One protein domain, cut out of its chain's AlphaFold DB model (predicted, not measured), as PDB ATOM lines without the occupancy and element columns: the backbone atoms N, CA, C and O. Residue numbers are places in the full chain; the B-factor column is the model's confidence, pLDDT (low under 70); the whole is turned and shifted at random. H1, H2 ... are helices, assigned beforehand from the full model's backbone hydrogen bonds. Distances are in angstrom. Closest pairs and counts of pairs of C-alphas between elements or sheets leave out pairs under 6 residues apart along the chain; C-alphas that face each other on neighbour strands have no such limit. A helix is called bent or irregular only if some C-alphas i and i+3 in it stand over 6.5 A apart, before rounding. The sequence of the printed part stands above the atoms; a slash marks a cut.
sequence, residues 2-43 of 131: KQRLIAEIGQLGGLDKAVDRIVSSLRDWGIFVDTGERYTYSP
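This is residues 2 to 43 of the 131 residues of an uncharacterized protein of Chloroflexales bacterium ZM16-3 (UniProt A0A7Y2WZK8). The printed part is an open C: the longer helix H2 forms its long side, the short helix H1 turns back over one end of H2, and residues 29 to 43, which hold no named element, curl back at the other end on the same side as H1. A gap is left between H1 and the loop of residues 33 to 43, and few contacts join the parts. The printed part has 42 residues with two named helices, H1 then H2 along the chain, and no named strand; the class is all helix. It is only just loose, close to compact, with a radius of gyration of the C-alphas of 11.3 A, and its elongated outline spans 28 by 16 by 14 A.

H2, residues 15 to 28, and H1, residues 2 to 9, only just touch, with 3 pairs of C-alphas within 8 A. The closest C-alphas are those of Lys 2 and Val 19, 6.9 A apart. H2 touches H1 with residues 15 to 19 alone. Their lines stand at a steep tilt of 56 degrees, and they run opposite ways. Their centres are 14.1 A apart. Residues 25 to 30, of which 25 to 28 belong to H2, stand free. In H1 and H2 every O i to N i+4 pair is within hydrogen-bond range.

H2 runs 19.8 A from C-alpha 15 at (35.706, -35.755, 11.228) to C-alpha 28 at (20.825, -37.506, 24.175). H1 begins at C-alpha 2 at (30.209, -42.254, 9.029) and is 10.6 A long from first to last C-alpha. Neither helix is bent.

The two C-alphas farthest apart, those of Gly 13 and Pro 43, are 28.8 A apart. The printed part has no cut, and the link from H1 to H2 is tight, with 5 residues between them. The mean pLDDT of the printed part is 74.5, and residues 33 to 43 are under 70.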
ATOM      1  N   LYS A   2      28.798 -42.692   8.995       70.19
ATOM      2  CA  LYS A   2      30.209 -42.254   9.029       70.19
ATOM      3  C   LYS A   2      30.970 -42.431   7.703       70.19
ATOM      4  O   LYS A   2      31.567 -41.486   7.212       70.19
ATOM      5  N   GLN A   3      30.874 -43.608   7.080       73.50
ATOM      6  CA  GLN A   3      31.519 -43.878   5.785       73.50
ATOM      7  C   GLN A   3      30.973 -43.015   4.633       73.50
ATOM      8  O   GLN A   3      31.737 -42.655   3.746       73.50
ATOM      9  N   ARG A   4      29.682 -42.645   4.654       74.75
ATOM     10  CA  ARG A   4      29.101 -41.735   3.648       74.75
ATOM     11  C   ARG A   4      29.599 -40.300   3.835       74.75
ATOM     12  O   ARG A   4      30.001 -39.685   2.862       74.75
ATOM     13  N   LEU A   5      29.663 -39.816   5.077       73.69
ATOM     14  CA  LEU A   5      30.206 -38.487   5.394       73.69
ATOM     15  C   LEU A   5      31.680 -38.346   4.992       73.69
ATOM     16  O   LEU A   5      32.066 -37.327   4.432       73.69
ATOM     17  N   ILE A   6      32.493 -39.382   5.227       76.69
ATOM     18  CA  ILE A   6      33.893 -39.414   4.771       76.69
ATOM     19  C   ILE A   6      33.971 -39.400   3.239       76.69
ATOM     20  O   ILE A   6      34.840 -38.734   2.684       76.69
ATOM     21  N   ALA A   7      33.072 -40.113   2.553       77.44
ATOM     22  CA  ALA A   7      33.037 -40.140   1.092       77.44
ATOM     23  C   ALA A   7      32.614 -38.793   0.473       77.44
ATOM     24  O   ALA A   7      33.118 -38.445  -0.588       77.44
ATOM     25  N   GLU A   8      31.725 -38.037   1.125       79.94
ATOM     26  CA  GLU A   8      31.241 -36.739   0.625       79.94
ATOM     27  C   GLU A   8      32.167 -35.562   0.967       79.94
ATOM     28  O   GLU A   8      32.377 -34.686   0.133       79.94
ATOM     29  N   ILE A   9      32.722 -35.525   2.182       76.38
ATOM     30  CA  ILE A   9      33.450 -34.356   2.716       76.38
ATOM     31  C   ILE A   9      34.975 -34.585   2.700       76.38
ATOM     32  O   ILE A   9      35.767 -33.657   2.868       76.38
ATOM     33  N   GLY A  10      35.412 -35.824   2.464       75.62
ATOM     34  CA  GLY A  10      36.808 -36.229   2.549       75.62
ATOM     35  C   GLY A  10      37.253 -36.541   3.979       75.62
ATOM     36  O   GLY A  10      36.575 -36.264   4.974       75.62
ATOM     37  N   GLN A  11      38.424 -37.162   4.097       74.75
ATOM     38  CA  GLN A  11      38.946 -37.633   5.376       74.75
ATOM     39  C   GLN A  11      39.679 -36.502   6.113       74.75
ATOM     40  O   GLN A  11      40.896 -36.354   6.031       74.75
ATOM     41  N   LEU A  12      38.919 -35.675   6.831       76.50
ATOM     42  CA  LEU A  12      39.462 -34.630   7.700       76.50
ATOM     43  C   LEU A  12      39.857 -35.238   9.055       76.50
ATOM     44  O   LEU A  12      39.070 -35.968   9.658       76.50
ATOM     45  N   GLY A  13      41.042 -34.903   9.579       77.44
ATOM     46  CA  GLY A  13      41.601 -35.512  10.803       77.44
ATOM     47  C   GLY A  13      40.746 -35.377  12.078       77.44
ATOM     48  O   GLY A  13      41.000 -36.066  13.063       77.44
ATOM     49  N   GLY A  14      39.718 -34.519  12.066       82.56
ATOM     50  CA  GLY A  14      38.747 -34.353  13.155       82.56
ATOM     51  C   GLY A  14      37.339 -34.897  12.875       82.56
ATOM     52  O   GLY A  14      36.508 -34.878  13.785       82.56
ATOM     53  N   LEU A  15      37.059 -35.379  11.657       82.00
ATOM     54  CA  LEU A  15      35.706 -35.755  11.228       82.00
ATOM     55  C   LEU A  15      35.129 -36.872  12.096       82.00
ATOM     56  O   LEU A  15      33.987 -36.786  12.531       82.00
ATOM     57  N   ASP A  16      35.943 -37.870  12.428       80.31
ATOM     58  CA  ASP A  16      35.512 -39.006  13.241       80.31
ATOM     59  C   ASP A  16      34.959 -38.573  14.602       80.31
ATOM     60  O   ASP A  16      33.862 -38.975  14.982       80.31
ATOM     61  N   LYS A  17      35.682 -37.692  15.305       84.81
ATOM     62  CA  LYS A  17      35.251 -37.179  16.611       84.81
ATOM     63  C   LYS A  17      34.036 -36.261  16.496       84.81
ATOM     64  O   LYS A  17      33.200 -36.253  17.395       84.81
ATOM     65  N   ALA A  18      33.946 -35.473  15.424       85.56
ATOM     66  CA  ALA A  18      32.798 -34.604  15.183       85.56
ATOM     67  C   ALA A  18      31.524 -35.425  14.939       85.56
ATOM     68  O   ALA A  18      30.496 -35.154  15.556       85.56
ATOM     69  N   VAL A  19      31.612 -36.473  14.116       84.19
ATOM     70  CA  VAL A  19      30.497 -37.392  13.851       84.19
ATOM     71  C   VAL A  19      30.053 -38.093  15.129       84.19
ATOM     72  O   VAL A  19      28.858 -38.125  15.410       84.19
ATOM     73  N   ASP A  20      30.992 -38.596  15.934       84.12
ATOM     74  CA  ASP A  20      30.658 -39.265  17.196       84.12
ATOM     75  C   ASP A  20      29.955 -38.309  18.179       84.12
ATOM     76  O   ASP A  20      28.976 -38.694  18.817       84.12
ATOM     77  N   ARG A  21      30.390 -37.040  18.256       86.12
ATOM     78  CA  ARG A  21      29.721 -36.009  19.072       86.12
ATOM     79  C   ARG A  21      28.303 -35.721  18.592       86.12
ATOM     80  O   ARG A  21      27.396 -35.709  19.413       86.12
ATOM     81  N   ILE A  22      28.106 -35.540  17.284       84.75
ATOM     82  CA  ILE A  22      26.778 -35.292  16.700       84.75
ATOM     83  C   ILE A  22      25.842 -36.464  16.999       84.75
ATOM     84  O   ILE A  22      24.734 -36.259  17.482       84.75
ATOM     85  N   VAL A  23      26.293 -37.700  16.770       82.56
ATOM     86  CA  VAL A  23      25.500 -38.904  17.059       82.56
ATOM     87  C   VAL A  23      25.144 -38.990  18.543       82.56
ATOM     88  O   VAL A  23      24.007 -39.328  18.865       82.56
ATOM     89  N   SER A  24      26.086 -38.669  19.437       83.88
ATOM     90  CA  SER A  24      25.818 -38.633  20.877       83.88
ATOM     91  C   SER A  24      24.751 -37.599  21.216       83.88
ATOM     92  O   SER A  24      23.772 -37.954  21.855       83.88
ATOM     93  N   SER A  25      24.869 -36.361  20.727       84.62
ATOM     94  CA  SER A  25      23.873 -35.314  20.988       84.62
ATOM     95  C   SER A  25      22.488 -35.678  20.450       84.62
ATOM     96  O   SER A  25      21.490 -35.468  21.130       84.62
ATOM     97  N   LEU A  26      22.411 -36.286  19.261       82.12
ATOM     98  CA  LEU A  26      21.143 -36.758  18.697       82.12
ATOM     99  C   LEU A  26      20.527 -37.901  19.523       82.12
ATOM    100  O   LEU A  26      19.304 -37.985  19.634       82.12
ATOM    101  N   ARG A  27      21.351 -38.764  20.130       79.50
ATOM    102  CA  ARG A  27      20.883 -39.783  21.081       79.50
ATOM    103  C   ARG A  27      20.410 -39.153  22.387       79.50
ATOM    104  O   ARG A  27      19.346 -39.523  22.868       79.50
ATOM    105  N   ASP A  28      21.167 -38.205  22.932       82.12
ATOM    106  CA  ASP A  28      20.825 -37.506  24.175       82.12
ATOM    107  C   ASP A  28      19.493 -36.753  24.033       82.12
ATOM    108  O   ASP A  28      18.693 -36.709  24.962       82.12
ATOM    109  N   TRP A  29      19.214 -36.218  22.841       80.25
ATOM    110  CA  TRP A  29      17.935 -35.591  22.496       80.25
ATOM    111  C   TRP A  29      16.812 -36.593  22.181       80.25
ATOM    112  O   TRP A  29      15.697 -36.182  21.870       80.25
ATOM    113  N   GLY A  30      17.077 -37.902  22.240       77.69
ATOM    114  CA  GLY A  30      16.095 -38.958  21.976       77.69
ATOM    115  C   GLY A  30      15.703 -39.125  20.504       77.69
ATOM    116  O   GLY A  30      14.762 -39.857  20.201       77.69
ATOM    117  N   ILE A  31      16.417 -38.477  19.576       79.44
ATOM    118  CA  ILE A  31      16.140 -38.532  18.130       79.44
ATOM    119  C   ILE A  31      16.522 -39.903  17.570       79.44
ATOM    120  O   ILE A  31      15.820 -40.453  16.721       79.44
ATOM    121  N   PHE A  32      17.625 -40.472  18.057       75.25
ATOM    122  CA  PHE A  32      18.033 -41.834  17.733       75.25
ATOM    123  C   PHE A  32      17.723 -42.785  18.881       75.25
ATOM    124  O   PHE A  32      18.187 -42.592  20.003       75.25
ATOM    125  N   VAL A  33      16.986 -43.852  18.568       68.31
ATOM    126  CA  VAL A  33      16.778 -44.986  19.472       68.31
ATOM    127  C   VAL A  33      17.877 -46.011  19.216       68.31
ATOM    128  O   VAL A  33      18.211 -46.289  18.061       68.31
ATOM    129  N   ASP A  34      18.456 -46.554  20.286       63.22
ATOM    130  CA  ASP A  34      19.426 -47.639  20.173       63.22
ATOM    131  C   ASP A  34      18.725 -48.891  19.635       63.22
ATOM    132  O   ASP A  34      17.790 -49.408  20.245       63.22
ATOM    133  N   THR A  35      19.152 -49.361  18.466       62.34
ATOM    134  CA  THR A  35      18.633 -50.588  17.856       62.34
ATOM    135  C   THR A  35      19.419 -51.832  18.280       62.34
ATOM    136  O   THR A  35      19.183 -52.903  17.734       62.34
ATOM    137  N   GLY A  36      20.376 -51.722  19.212       58.47
ATOM    138  CA  GLY A  36      21.207 -52.841  19.684       58.47
ATOM    139  C   GLY A  36      22.317 -53.260  18.709       58.47
ATOM    140  O   GLY A  36      23.258 -53.951  19.096       58.47
ATOM    141  N   GLU A  37      22.256 -52.799  17.458       59.25
ATOM    142  CA  GLU A  37      23.288 -52.979  16.439       59.25
ATOM    143  C   GLU A  37      24.132 -51.717  16.247       59.25
ATOM    144  O   GLU A  37      23.633 -50.605  16.053       59.25
ATOM    145  N   ARG A  38      25.455 -51.895  16.241       56.50
ATOM    146  CA  ARG A  38      26.412 -50.803  16.051       56.50
ATOM    147  C   ARG A  38      26.262 -50.231  14.635       56.50
ATOM    148  O   ARG A  38      26.452 -50.946  13.661       56.50
ATOM    149  N   TYR A  39      25.998 -48.926  14.542       57.38
ATOM    150  CA  TYR A  39      25.798 -48.163  13.296       57.38
ATOM    151  C   TYR A  39      24.471 -48.387  12.556       57.38
ATOM    152  O   TYR A  39      24.289 -47.800  11.483       57.38
ATOM    153  N   THR A  40      23.547 -49.145  13.142       58.59
ATOM    154  CA  THR A  40      22.144 -49.191  12.719       58.59
ATOM    155  C   THR A  40      21.380 -48.148  13.536       58.59
ATOM    156  O   THR A  40      21.592 -48.023  14.740       58.59
ATOM    157  N   TYR A  41      20.548 -47.342  12.879       62.16
ATOM    158  CA  TYR A  41      19.691 -46.352  13.532       62.16
ATOM    159  C   TYR A  41      18.297 -46.476  12.919       62.16
ATOM    160  O   TYR A  41      18.164 -46.437  11.694       62.16
ATOM    161  N   SER A  42      17.269 -46.650  13.751       58.62
ATOM    162  CA  SER A  42      15.873 -46.650  13.299       58.62
ATOM    163  C   SER A  42      15.407 -45.208  13.041       58.62
ATOM    164  O   SER A  42      15.852 -44.310  13.767       58.62
ATOM    165  N   PRO A  43      14.548 -44.943  12.032       54.41
ATOM    166  CA  PRO A  43      13.956 -43.620  11.825       54.41
ATOM    167  C   PRO A  43      13.283 -43.099  13.108       54.41
ATOM    168  O   PRO A  43      12.829 -43.894  13.935       54.41
TER     169      PRO A  43